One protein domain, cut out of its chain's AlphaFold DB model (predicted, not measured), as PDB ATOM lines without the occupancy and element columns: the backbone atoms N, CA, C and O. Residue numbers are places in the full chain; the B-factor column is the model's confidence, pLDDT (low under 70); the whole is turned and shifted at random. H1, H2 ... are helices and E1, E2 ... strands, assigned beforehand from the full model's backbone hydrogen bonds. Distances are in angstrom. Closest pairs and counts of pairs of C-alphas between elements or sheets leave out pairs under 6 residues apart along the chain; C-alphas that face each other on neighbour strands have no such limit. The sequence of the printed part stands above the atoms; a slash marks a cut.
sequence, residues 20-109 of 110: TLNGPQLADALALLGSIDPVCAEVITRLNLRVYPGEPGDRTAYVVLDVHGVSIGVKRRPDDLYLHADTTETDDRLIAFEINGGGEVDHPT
ATOM      1  N   THR A  20      32.632   1.053 -41.571       81.50
ATOM      2  CA  THR A  20      31.263   0.954 -42.070       81.50
ATOM      3  C   THR A  20      31.044  -0.456 -42.590       81.50
ATOM      4  O   THR A  20      31.846  -0.972 -43.367       81.50
ATOM      5  N   LEU A  21      29.966  -1.080 -42.142       78.44
ATOM      6  CA  LEU A  21      29.523  -2.387 -42.585       78.44
ATOM      7  C   LEU A  21      28.105  -2.216 -43.123       78.44
ATOM      8  O   LEU A  21      27.146  -2.116 -42.356       78.44
ATOM      9  N   ASN A  22      27.986  -2.132 -44.446       79.38
ATOM     10  CA  ASN A  22      26.670  -2.099 -45.068       79.38
ATOM     11  C   ASN A  22      26.087  -3.516 -45.151       79.38
ATOM     12  O   ASN A  22      26.809  -4.516 -45.229       79.38
ATOM     13  N   GLY A  23      24.762  -3.586 -45.105       79.62
ATOM     14  CA  GLY A  23      24.020  -4.836 -45.057       79.62
ATOM     15  C   GLY A  23      24.378  -5.838 -46.157       79.62
ATOM     16  O   GLY A  23      24.626  -7.000 -45.837       79.62
ATOM     17  N   PRO A  24      24.456  -5.429 -47.437       82.44
ATOM     18  CA  PRO A  24      24.851  -6.326 -48.521       82.44
ATOM     19  C   PRO A  24      26.223  -6.977 -48.308       82.44
ATOM     20  O   PRO A  24      26.337  -8.196 -48.399       82.44
ATOM     21  N   GLN A  25      27.242  -6.200 -47.928       82.38
ATOM     22  CA  GLN A  25      28.586  -6.734 -47.672       82.38
ATOM     23  C   GLN A  25      28.605  -7.731 -46.509       82.38
ATOM     24  O   GLN A  25      29.315  -8.737 -46.571       82.38
ATOM     25  N   LEU A  26      27.829  -7.474 -45.450       83.12
ATOM     26  CA  LEU A  26      27.705  -8.407 -44.331       83.12
ATOM     27  C   LEU A  26      26.984  -9.697 -44.746       83.12
ATOM     28  O   LEU A  26      27.429 -10.783 -44.376       83.12
ATOM     29  N   ALA A  27      25.900  -9.596 -45.518       84.25
ATOM     30  CA  ALA A  27      25.166 -10.758 -46.010       84.25
ATOM     31  C   ALA A  27      26.058 -11.650 -46.887       84.25
ATOM     32  O   ALA A  27      26.123 -12.858 -46.661       84.25
ATOM     33  N   ASP A  28      26.807 -11.052 -47.815       84.81
ATOM     34  CA  ASP A  28      27.741 -11.774 -48.682       84.81
ATOM     35  C   ASP A  28      28.845 -12.466 -47.869       84.81
ATOM     36  O   ASP A  28      29.127 -13.647 -48.072       84.81
ATOM     37  N   ALA A  29      29.438 -11.765 -46.896       85.56
ATOM     38  CA  ALA A  29      30.479 -12.327 -46.040       85.56
ATOM     39  C   ALA A  29      29.975 -13.512 -45.198       85.56
ATOM     40  O   ALA A  29      30.682 -14.508 -45.044       85.56
ATOM     41  N   LEU A  30      28.752 -13.426 -44.670       87.56
ATOM     42  CA  LEU A  30      28.137 -14.513 -43.909       87.56
ATOM     43  C   LEU A  30      27.784 -15.709 -44.805       87.56
ATOM     44  O   LEU A  30      27.923 -16.850 -44.367       87.56
ATOM     45  N   ALA A  31      27.399 -15.473 -46.062       88.25
ATOM     46  CA  ALA A  31      27.031 -16.530 -47.002       88.25
ATOM     47  C   ALA A  31      28.243 -17.394 -47.394       88.25
ATOM     48  O   ALA A  31      28.093 -18.573 -47.713       88.25
ATOM     49  N   LEU A  32      29.457 -16.836 -47.306       90.94
ATOM     50  CA  LEU A  32      30.708 -17.585 -47.466       90.94
ATOM     51  C   LEU A  32      30.974 -18.571 -46.316       90.94
ATOM     52  O   LEU A  32      31.742 -19.515 -46.497       90.94
ATOM     53  N   LEU A  33      30.368 -18.367 -45.141       89.50
ATOM     54  CA  LEU A  33      30.540 -19.232 -43.967       89.50
ATOM     55  C   LEU A  33      29.492 -20.352 -43.892       89.50
ATOM     56  O   LEU A  33      29.686 -21.324 -43.162       89.50
ATOM     57  N   GLY A  34      28.393 -20.234 -44.638       90.88
ATOM     58  CA  GLY A  34      27.317 -21.216 -44.675       90.88
ATOM     59  C   GLY A  34      26.021 -20.637 -45.236       90.88
ATOM     60  O   GLY A  34      25.933 -19.459 -45.570       90.88
ATOM     61  N   SER A  35      24.986 -21.472 -45.332       89.44
ATOM     62  CA  SER A  35      23.662 -21.011 -45.752       89.44
ATOM     63  C   SER A  35      23.053 -20.090 -44.698       89.44
ATOM     64  O   SER A  35      22.911 -20.485 -43.538       89.44
ATOM     65  N   ILE A  36      22.636 -18.901 -45.119       87.06
ATOM     66  CA  ILE A  36      21.864 -17.970 -44.300       87.06
ATOM     67  C   ILE A  36      20.381 -18.195 -44.591       87.06
ATOM     68  O   ILE A  36      19.990 -18.344 -45.749       87.06
ATOM     69  N   ASP A  37      19.553 -18.200 -43.548       91.88
ATOM     70  CA  ASP A  37      18.101 -18.154 -43.711       91.88
ATOM     71  C   ASP A  37      17.689 -16.907 -44.532       91.88
ATOM     72  O   ASP A  37      18.196 -15.812 -44.261       91.88
ATOM     73  N   PRO A  38      16.785 -17.022 -45.521       87.75
ATOM     74  CA  PRO A  38      16.389 -15.890 -46.360       87.75
ATOM     75  C   PRO A  38      15.865 -14.677 -45.580       87.75
ATOM     76  O   PRO A  38      16.143 -13.544 -45.970       87.75
ATOM     77  N   VAL A  39      15.163 -14.894 -44.462       89.25
ATOM     78  CA  VAL A  39      14.662 -13.810 -43.601       89.25
ATOM     79  C   VAL A  39      15.830 -13.085 -42.939       89.25
ATOM     80  O   VAL A  39      15.861 -11.857 -42.899       89.25
ATOM     81  N   CYS A  40      16.836 -13.824 -42.470       83.94
ATOM     82  CA  CYS A  40      18.049 -13.229 -41.911       83.94
ATOM     83  C   CYS A  40      18.811 -12.415 -42.963       83.94
ATOM     84  O   CYS A  40      19.260 -11.314 -42.659       83.94
ATOM     85  N   ALA A  41      18.931 -12.916 -44.196       85.12
ATOM     86  CA  ALA A  41      19.572 -12.178 -45.284       85.12
ATOM     87  C   ALA A  41      18.825 -10.867 -45.603       85.12
ATOM     88  O   ALA A  41      19.449  -9.814 -45.752       85.12
ATOM     89  N   GLU A  42      17.492 -10.901 -45.638       83.94
ATOM     90  CA  GLU A  42      16.668  -9.706 -45.839       83.94
ATOM     91  C   GLU A  42      16.844  -8.676 -44.713       83.94
ATOM     92  O   GLU A  42      16.981  -7.485 -44.984       83.94
ATOM     93  N   VAL A  43      16.891  -9.113 -43.453       82.50
ATOM     94  CA  VAL A  43      17.153  -8.208 -42.324       82.50
ATOM     95  C   VAL A  43      18.550  -7.608 -42.441       82.50
ATOM     96  O   VAL A  43      18.689  -6.390 -42.402       82.50
ATOM     97  N   ILE A  44      19.576  -8.441 -42.630       84.19
ATOM     98  CA  ILE A  44      20.976  -8.011 -42.689       84.19
ATOM     99  C   ILE A  44      21.184  -6.979 -43.794       84.19
ATOM    100  O   ILE A  44      21.789  -5.947 -43.534       84.19
ATOM    101  N   THR A  45      20.634  -7.205 -44.990       82.25
ATOM    102  CA  THR A  45      20.757  -6.271 -46.127       82.25
ATOM    103  C   THR A  45      20.140  -4.897 -45.878       82.25
ATOM    104  O   THR A  45      20.531  -3.934 -46.537       82.25
ATOM    105  N   ARG A  46      19.219  -4.782 -44.917       80.94
ATOM    106  CA  ARG A  46      18.601  -3.514 -44.509       80.94
ATOM    107  C   ARG A  46      19.331  -2.830 -43.350       80.94
ATOM    108  O   ARG A  46      19.012  -1.684 -43.048       80.94
ATOM    109  N   LEU A  47      20.284  -3.503 -42.702       80.56
ATOM    110  CA  LEU A  47      21.085  -2.914 -41.633       80.56
ATOM    111  C   LEU A  47      22.215  -2.074 -42.228       80.56
ATOM    112  O   LEU A  47      22.983  -2.541 -43.066       80.56
ATOM    113  N   ASN A  48      22.360  -0.849 -41.732       84.00
ATOM    114  CA  ASN A  48      23.546  -0.032 -41.946       84.00
ATOM    115  C   ASN A  48      24.229   0.162 -40.597       84.00
ATOM    116  O   ASN A  48      23.661   0.764 -39.684       84.00
ATOM    117  N   LEU A  49      25.419  -0.424 -40.458       86.88
ATOM    118  CA  LEU A  49      26.174  -0.432 -39.213       86.88
ATOM    119  C   LEU A  49      27.459   0.372 -39.376       86.88
ATOM    120  O   LEU A  49      28.201   0.213 -40.348       86.88
ATOM    121  N   ARG A  50      27.764   1.193 -38.376       90.12
ATOM    122  CA  ARG A  50      29.046   1.887 -38.249       90.12
ATOM    123  C   ARG A  50      29.655   1.520 -36.908       90.12
ATOM    124  O   ARG A  50      28.988   1.558 -35.881       90.12
ATOM    125  N   VAL A  51      30.923   1.133 -36.909       89.88
ATOM    126  CA  VAL A  51      31.658   0.809 -35.686       89.88
ATOM    127  C   VAL A  51      32.821   1.770 -35.560       89.88
ATOM    128  O   VAL A  51      33.675   1.841 -36.443       89.88
ATOM    129  N   TYR A  52      32.859   2.476 -34.441       90.38
ATOM    130  CA  TYR A  52      33.944   3.359 -34.056       90.38
ATOM    131  C   TYR A  52      34.754   2.687 -32.941       90.38
ATOM    132  O   TYR A  52      34.165   2.036 -32.063       90.38
ATOM    133  N   PRO A  53      36.092   2.812 -32.943       89.38
ATOM    134  CA  PRO A  53      36.907   2.351 -31.828       89.38
ATOM    135  C   PRO A  53      36.403   2.950 -30.509       89.38
ATOM    136  O   PRO A  53      35.980   4.103 -30.466       89.38
ATOM    137  N   GLY A  54      36.433   2.158 -29.435       85.56
ATOM    138  CA  GLY A  54      36.141   2.678 -28.099       85.56
ATOM    139  C   GLY A  54      37.202   3.691 -27.662       85.56
ATOM    140  O   GLY A  54      38.366   3.594 -28.055       85.56
ATOM    141  N   GLU A  55      36.802   4.647 -26.833       88.69
ATOM    142  CA  GLU A  55      37.709   5.600 -26.196       88.69
ATOM    143  C   GLU A  55      38.412   4.948 -24.989       88.69
ATOM    144  O   GLU A  55      37.949   3.923 -24.474       88.69
ATOM    145  N   PRO A  56      39.529   5.511 -24.488       89.81
ATOM    146  CA  PRO A  56      40.180   4.998 -23.286       89.81
ATOM    147  C   PRO A  56      39.208   4.890 -22.102       89.81
ATOM    148  O   PRO A  56      38.630   5.880 -21.661       89.81
ATOM    149  N   GLY A  57      39.060   3.676 -21.571       87.75
ATOM    150  CA  GLY A  57      38.141   3.368 -20.471       87.75
ATOM    151  C   GLY A  57      36.804   2.776 -20.919       87.75
ATOM    152  O   GLY A  57      36.146   2.120 -20.113       87.75
ATOM    153  N   ASP A  58      36.420   2.909 -22.189       92.44
ATOM    154  CA  ASP A  58      35.253   2.195 -22.698       92.44
ATOM    155  C   ASP A  58      35.467   0.678 -22.611       92.44
ATOM    156  O   ASP A  58      36.542   0.141 -22.883       92.44
ATOM    157  N   ARG A  59      34.405  -0.034 -22.232       93.94
ATOM    158  CA  ARG A  59      34.386  -1.499 -22.176       93.94
ATOM    159  C   ARG A  59      34.090  -2.122 -23.536       93.94
ATOM    160  O   ARG A  59      34.401  -3.292 -23.742       93.94
ATOM    161  N   THR A  60      33.460  -1.379 -24.446       92.62
ATOM    162  CA  THR A  60      33.131  -1.839 -25.800       92.62
ATOM    163  C   THR A  60      33.410  -0.754 -26.831       92.62
ATOM    164  O   THR A  60      33.431   0.430 -26.508       92.62
ATOM    165  N   ALA A  61      33.546  -1.159 -28.095       93.00
ATOM    166  CA  ALA A  61      33.461  -0.236 -29.222       93.00
ATOM    167  C   ALA A  61      32.112   0.505 -29.230       93.00
ATOM    168  O   ALA A  61      31.128   0.026 -28.653       93.00
ATOM    169  N   TYR A  62      32.080   1.655 -29.901       94.00
ATOM    170  CA  TYR A  62      30.853   2.395 -30.152       94.00
ATOM    171  C   TYR A  62      30.227   1.907 -31.452       94.00
ATOM    172  O   TYR A  62      30.817   2.030 -32.524       94.00
ATOM    173  N   VAL A  63      29.050   1.298 -31.340       93.12
ATOM    174  CA  VAL A  63      28.319   0.720 -32.470       93.12
ATOM    175  C   VAL A  63      27.126   1.606 -32.765       93.12
ATOM    176  O   VAL A  63      26.347   1.899 -31.864       93.12
ATOM    177  N   VAL A  64      26.984   2.011 -34.019       93.69
ATOM    178  CA  VAL A  64      25.885   2.835 -34.511       93.69
ATOM    179  C   VAL A  64      25.088   2.040 -35.531       93.69
ATOM    180  O   VAL A  64      25.663   1.416 -36.425       93.69
ATOM    181  N   LEU A  65      23.771   2.055 -35.372       90.81
ATOM    182  CA  LEU A  65      22.801   1.493 -36.297       90.81
ATOM    183  C   LEU A  65      21.959   2.628 -36.880       90.81
ATOM    184  O   LEU A  65      21.333   3.374 -36.132       90.81
ATOM    185  N   ASP A  66      21.903   2.706 -38.204       86.81
ATOM    186  CA  ASP A  66      21.079   3.688 -38.907       86.81
ATOM    187  C   ASP A  66      19.711   3.076 -39.243       86.81
ATOM    188  O   ASP A  66      19.622   2.092 -39.983       86.81
ATOM    189  N   VAL A  67      18.634   3.644 -38.687       82.25
ATOM    190  CA  VAL A  67      17.254   3.155 -38.840       82.25
ATOM    191  C   VAL A  67      16.318   4.320 -39.132       82.25
ATOM    192  O   VAL A  67      16.211   5.243 -38.338       82.25
ATOM    193  N   HIS A  68      15.606   4.264 -40.262       82.12
ATOM    194  CA  HIS A  68      14.571   5.244 -40.633       82.12
ATOM    195  C   HIS A  68      15.012   6.723 -40.557       82.12
ATOM    196  O   HIS A  68      14.201   7.585 -40.249       82.12
ATOM    197  N   GLY A  69      16.280   7.022 -40.856       80.38
ATOM    198  CA  GLY A  69      16.816   8.391 -40.786       80.38
ATOM    199  C   GLY A  69      17.328   8.808 -39.401       80.38
ATOM    200  O   GLY A  69      17.811   9.923 -39.248       80.38
ATOM    201  N   VAL A  70      17.284   7.913 -38.409       86.12
ATOM    202  CA  VAL A  70      17.856   8.115 -37.072       86.12
ATOM    203  C   VAL A  70      19.093   7.237 -36.904       86.12
ATOM    204  O   VAL A  70      19.059   6.043 -37.211       86.12
ATOM    205  N   SER A  71      20.179   7.801 -36.375       90.94
ATOM    206  CA  SER A  71      21.366   7.019 -36.005       90.94
ATOM    207  C   SER A  71      21.323   6.682 -34.516       90.94
ATOM    208  O   SER A  71      21.391   7.578 -33.678       90.94
ATOM    209  N   ILE A  72      21.247   5.399 -34.166       92.19
ATOM    210  CA  ILE A  72      21.262   4.933 -32.775       92.19
ATOM    211  C   ILE A  72      22.634   4.362 -32.442       92.19
ATOM    212  O   ILE A  72      23.011   3.293 -32.915       92.19
ATOM    213  N   GLY A  73      23.379   5.079 -31.609       94.44
ATOM    214  CA  GLY A  73      24.695   4.695 -31.130       94.44
ATOM    215  C   GLY A  73      24.679   4.140 -29.712       94.44
ATOM    216  O   GLY A  73      24.043   4.695 -28.819       94.44
ATOM    217  N   VAL A  74      25.438   3.071 -29.475       95.38
ATOM    218  CA  VAL A  74      25.550   2.429 -28.165       95.38
ATOM    219  C   VAL A  74      26.990   2.029 -27.837       95.38
ATOM    220  O   VAL A  74      27.719   1.505 -28.681       95.38
ATOM    221  N   LYS A  75      27.406   2.257 -26.585       95.62
ATOM    222  CA  LYS A  75      28.635   1.686 -26.002       95.62
ATOM    223  C   LYS A  75      28.494   1.430 -24.506       95.62
ATOM    224  O   LYS A  75      27.718   2.096 -23.820       95.62
ATOM    225  N   ARG A  76      29.288   0.500 -23.968       97.00
ATOM    226  CA  ARG A  76      29.497   0.377 -22.521       97.00
ATOM    227  C   ARG A  76      30.699   1.194 -22.082       97.00
ATOM    228  O   ARG A  76      31.817   0.931 -22.512       97.00
ATOM    229  N   ARG A  77      30.450   2.131 -21.171       94.75
ATOM    230  CA  ARG A  77      31.467   2.888 -20.434       94.75
ATOM    231  C   ARG A  77      31.868   2.125 -19.157       94.75
ATOM    232  O   ARG A  77      31.300   1.053 -18.900       94.75
ATOM    233  N   PRO A  78      32.820   2.626 -18.344       95.44
ATOM    234  CA  PRO A  78      33.160   1.998 -17.069       95.44
ATOM    235  C   PRO A  78      31.951   1.771 -16.157       95.44
ATOM    236  O   PRO A  78      31.813   0.689 -15.595       95.44
ATOM    237  N   ASP A  79      31.049   2.745 -16.062       96.31
ATOM    238  CA  ASP A  79      30.024   2.742 -15.013       96.31
ATOM    239  C   ASP A  79      28.587   2.690 -15.551       96.31
ATOM    240  O   ASP A  79      27.653   2.444 -14.789       96.31
ATOM    241  N   ASP A  80      28.385   2.856 -16.862       94.88
ATOM    242  CA  ASP A  80      27.050   3.007 -17.450       94.88
ATOM    243  C   ASP A  80      26.896   2.383 -18.852       94.88
ATOM    244  O   ASP A  80      27.786   1.697 -19.377       94.88
ATOM    245  N   LEU A  81      25.677   2.486 -19.399       92.88
ATOM    246  CA  LEU A  81      25.373   2.246 -20.809       92.88
ATOM    247  C   LEU A  81      25.164   3.618 -21.430       92.88
ATOM    248  O   LEU A  81      24.233   4.320 -21.039       92.88
ATOM    249  N   TYR A  82      25.989   3.968 -22.405       93.62
ATOM    250  CA  TYR A  82      25.776   5.173 -23.182       93.62
ATOM    251  C   TYR A  82      24.920   4.830 -24.396       93.62
ATOM    252  O   TYR A  82      25.328   4.011 -25.223       93.62
ATOM    253  N   LEU A  83      23.748   5.457 -24.477       92.25
ATOM    254  CA  LEU A  83      22.855   5.428 -25.627       92.25
ATOM    255  C   LEU A  83      22.774   6.841 -26.204       92.25
ATOM    256  O   LEU A  83      22.598   7.808 -25.463       92.25
ATOM    257  N   HIS A  84      22.911   6.949 -27.516       91.06
ATOM    258  CA  HIS A  84      22.836   8.196 -28.257       91.06
ATOM    259  C   HIS A  84      21.895   8.007 -29.439       91.06
ATOM    260  O   HIS A  84      22.030   7.029 -30.169       91.06
ATOM    261  N   ALA A  85      20.966   8.936 -29.629       90.62
ATOM    262  CA  ALA A  85      20.222   9.048 -30.870       90.62
ATOM    263  C   ALA A  85      20.583  10.368 -31.532       90.62
ATOM    264  O   ALA A  85      20.434  11.428 -30.922       90.62
ATOM    265  N   ASP A  86      21.055  10.273 -32.766       89.38
ATOM    266  CA  ASP A  86      21.239  11.411 -33.647       89.38
ATOM    267  C   ASP A  86      20.049  11.472 -34.603       89.38
ATOM    268  O   ASP A  86      19.826  10.560 -35.408       89.38
ATOM    269  N   THR A  87      19.270  12.541 -34.466       88.06
ATOM    270  CA  THR A  87      18.075  12.816 -35.262       88.06
ATOM    271  C   THR A  87      18.308  13.936 -36.272       88.06
ATOM    272  O   THR A  87      17.346  14.460 -36.813       88.06
ATOM    273  N   THR A  88      19.559  14.333 -36.529       86.38
ATOM    274  CA  THR A  88      19.881  15.476 -37.405       86.38
ATOM    275  C   THR A  88      19.307  15.322 -38.820       86.38
ATOM    276  O   THR A  88      18.938  16.312 -39.445       86.38
ATOM    277  N   GLU A  89      19.202  14.087 -39.313       80.69
ATOM    278  CA  GLU A  89      18.704  13.755 -40.657       80.69
ATOM    279  C   GLU A  89      17.190  13.449 -40.695       80.69
ATOM    280  O   GLU A  89      16.671  13.049 -41.739       80.69
ATOM    281  N   THR A  90      16.466  13.614 -39.579       77.94
ATOM    282  CA  THR A  90      15.002  13.458 -39.523       77.94
ATOM    283  C   THR A  90      14.313  14.741 -39.053       77.94
ATOM    284  O   THR A  90      14.812  15.468 -38.197       77.94
ATOM    285  N   ASP A  91      13.121  14.998 -39.590       77.94
ATOM    286  CA  ASP A  91      12.261  16.123 -39.197       77.94
ATOM    287  C   ASP A  91      11.425  15.819 -37.936       77.94
ATOM    288  O   ASP A  91      10.578  16.627 -37.523       77.94
ATOM    289  N   ASP A  92      11.620  14.644 -37.326       76.69
ATOM    290  CA  ASP A  92      10.913  14.241 -36.115       76.69
ATOM    291  C   ASP A  92      11.233  15.204 -34.965       76.69
ATOM    292  O   ASP A  92      12.369  15.331 -34.509       76.69
ATOM    293  N   ARG A  93      10.196  15.886 -34.462       77.81
ATOM    294  CA  ARG A  93      10.309  16.874 -33.369       77.81
ATOM    295  C   ARG A  93      10.426  16.246 -31.978       77.81
ATOM    296  O   ARG A  93      10.686  16.957 -31.006       77.81
ATOM    297  N   LEU A  94      10.139  14.950 -31.874       84.25
ATOM    298  CA  LEU A  94      10.107  14.181 -30.637       84.25
ATOM    299  C   LEU A  94      10.610  12.768 -30.919       84.25
ATOM    300  O   LEU A  94      10.181  12.145 -31.890       84.25
ATOM    301  N   ILE A  95      11.463  12.259 -30.036       85.00
ATOM    302  CA  ILE A  95      11.837  10.848 -29.985       85.00
ATOM    303  C   ILE A  95      11.425  10.276 -28.628       85.00
ATOM    304  O   ILE A  95      11.729  10.855 -27.584       85.00
ATOM    305  N   ALA A  96      10.729   9.142 -28.647       86.00
ATOM    306  CA  ALA A  96      10.339   8.422 -27.445       86.00
ATOM    307  C   ALA A  96      11.317   7.272 -27.187       86.00
ATOM    308  O   ALA A  96      11.599   6.471 -28.084       86.00
ATOM    309  N   PHE A  97      11.821   7.176 -25.958       85.56
ATOM    310  CA  PHE A  97      12.579   6.016 -25.501       85.56
ATOM    311  C   PHE A  97      11.769   5.252 -24.466       85.56
ATOM    312  O   PHE A  97      11.433   5.781 -23.407       85.56
ATOM    313  N   GLU A  98      11.514   3.978 -24.745       85.31
ATOM    314  CA  GLU A  98      10.925   3.064 -23.775       85.31
ATOM    315  C   GLU A  98      12.007   2.178 -23.158       85.31
ATOM    316  O   GLU A  98      12.764   1.489 -23.848       85.31
ATOM    317  N   ILE A  99      12.062   2.174 -21.827       84.94
ATOM    318  CA  ILE A  99      12.862   1.222 -21.062       84.94
ATOM    319  C   ILE A  99      11.885   0.314 -20.328       84.94
ATOM    320  O   ILE A  99      11.150   0.757 -19.445       84.94
ATOM    321  N   ASN A 100      11.905  -0.980 -20.651       86.19
ATOM    322  CA  ASN A 100      11.086  -1.971 -19.954       86.19
ATOM    323  C   ASN A 100      11.283  -1.876 -18.432       86.19
ATOM    324  O   ASN A 100      12.403  -1.979 -17.929       86.19
ATOM    325  N   GLY A 101      10.184  -1.683 -17.697       79.50
ATOM    326  CA  GLY A 101      10.187  -1.490 -16.241       79.50
ATOM    327  C   GLY A 101      10.494  -0.063 -15.761       79.50
ATOM    328  O   GLY A 101      10.331   0.208 -14.575       79.50
ATOM    329  N   GLY A 102      10.899   0.841 -16.658       79.62
ATOM    330  CA  GLY A 102      11.072   2.281 -16.419       79.62
ATOM    331  C   GLY A 102      10.000   3.156 -17.079       79.62
ATOM    332  O   GLY A 102       9.814   4.293 -16.656       79.62
ATOM    333  N   GLY A 103       9.268   2.611 -18.057       85.25
ATOM    334  CA  GLY A 103       8.253   3.325 -18.830       85.25
ATOM    335  C   GLY A 103       8.825   4.010 -20.073       85.25
ATOM    336  O   GLY A 103      10.002   3.849 -20.404       85.25
ATOM    337  N   GLU A 104       7.962   4.754 -20.756       89.44
ATOM    338  CA  GLU A 104       8.288   5.568 -21.927       89.44
ATOM    339  C   GLU A 104       8.545   7.020 -21.510       89.44
ATOM    340  O   GLU A 104       7.833   7.566 -20.660       89.44
ATOM    341  N   VAL A 105       9.575   7.635 -22.091       85.56
ATOM    342  CA  VAL A 105       9.914   9.045 -21.886       85.56
ATOM    343  C   VAL A 105      10.123   9.720 -23.239       85.56
ATOM    344  O   VAL A 105      10.916   9.251 -24.056       85.56
ATOM    345  N   ASP A 106       9.432  10.841 -23.448       87.56
ATOM    346  CA  ASP A 106       9.568  11.688 -24.633       87.56
ATOM    347  C   ASP A 106      10.719  12.687 -24.485       87.56
ATOM    348  O   ASP A 106      10.840  13.384 -23.471       87.56
ATOM    349  N   HIS A 107      11.529  12.817 -25.533       81.12
ATOM    350  CA  HIS A 107      12.654  13.744 -25.593       81.12
ATOM    351  C   HIS A 107      12.514  14.696 -26.795       81.12
ATOM    352  O   HIS A 107      12.438  14.234 -27.938       81.12
ATOM    353  N   PRO A 108      12.499  16.026 -26.572       84.25
ATOM    354  CA  PRO A 108      12.585  17.012 -27.647       84.25
ATOM    355  C   PRO A 108      13.916  16.921 -28.396       84.25
ATOM    356  O   PRO A 108      14.963  16.725 -27.780       84.25
ATOM    357  N   THR A 109      13.866  17.105 -29.713       79.12
ATOM    358  CA  THR A 109      15.027  17.007 -30.621       79.12
ATOM    359  C   THR A 109      15.535  18.372 -31.115       79.12
ATOM    360  O   THR A 109      16.484  18.423 -31.896       79.12
TER     361      THR A 109
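Overview. This is residues 20 to 109 of the 110 residues of an uncharacterized protein of Verrucosispora sp. CWR15 (UniProt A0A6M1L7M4). Three parts follow one another along the longest axis: a hairpin of two helices, H1 and H2, at one end, a twisted sheet of five strands, E1 to E5, and a separate two-strand hairpin, E6 and E7, at the other end. The helical hairpin only grazes the sheet, and E6 and E7 have no close contact with its strands. The 90 printed residues hold two named helices and seven named strands in the order E1 H1 H2 E2 E3 E4 E5 E6 E7, a mixed class. The larger sheet has the order E1 - E2 - E3 - E4 - E5, and both sheets are antiparallel. The whole is loose, with a radius of gyration of the C-alphas of 15.8 A and spans of 42 by 34 by 28 A.

Along the chain. E1 is residues 20 to 22, 6.3 A long, with C-alpha 20 at (31.263, 0.954, -42.070). H1, residues 23 to 31, measures 12.2 A, and H2, residues 38 to 46, 12.7 A. E2 is residues 48 to 52, 13.5 A; E3 residues 62 to 67, 16.2 A; E4 residues 70 to 76, 20.2 A, with C-alpha 76 at (29.497, 0.377, -22.521); E5 residues 81 to 86, 16.3 A. E6 is residues 94 to 99, 16.3 A, and E7 residues 103 to 108, 16.8 A, ending with C-alpha 108 at (12.585, 17.012, -27.647).

Arrangement. E1 and E5 are the edge strands of the larger sheet. E1 and E2 are antiparallel at 164 degrees, with N 21 and O 49 2.8 A apart, within hydrogen-bond range. E2, E3, E4 and E5 form a meander, each strand the antiparallel neighbour of the one before; within hydrogen-bond range are N 50 and O 64 at 2.9 A, N 65 and O 72 at 2.9 A, and N 73 and O 84 at 2.8 A. H1 and H2 are a helical hairpin and touch, closest at the C-alphas of Gly 23 and Thr 45, 3.7 A; they run opposite ways at a steep tilt of 36 degrees, only just beyond shallow. H1 grazes the sheet with residues 23 to 26, and H2 with residues 44 to 46, each only just on it with 5 pairs of C-alphas within 10 A. Every O i to N i+4 pair is within range in H1, and 4 of 5 in H2. E5 and E6 are apart. E6 and E7 are an antiparallel hairpin at 156 degrees, with N 107 and O 95 2.8 A apart.

Size, cuts and confidence. The C-alphas farthest apart are those of Gly 34 and Pro 108, 44.4 A. The printed part has no cut and no long link; the links H1 to H2, E2 to E3 and E5 to E6 are short, and the others are tight. The mean pLDDT of the printed part is 87.0, and no printed residue is under 70.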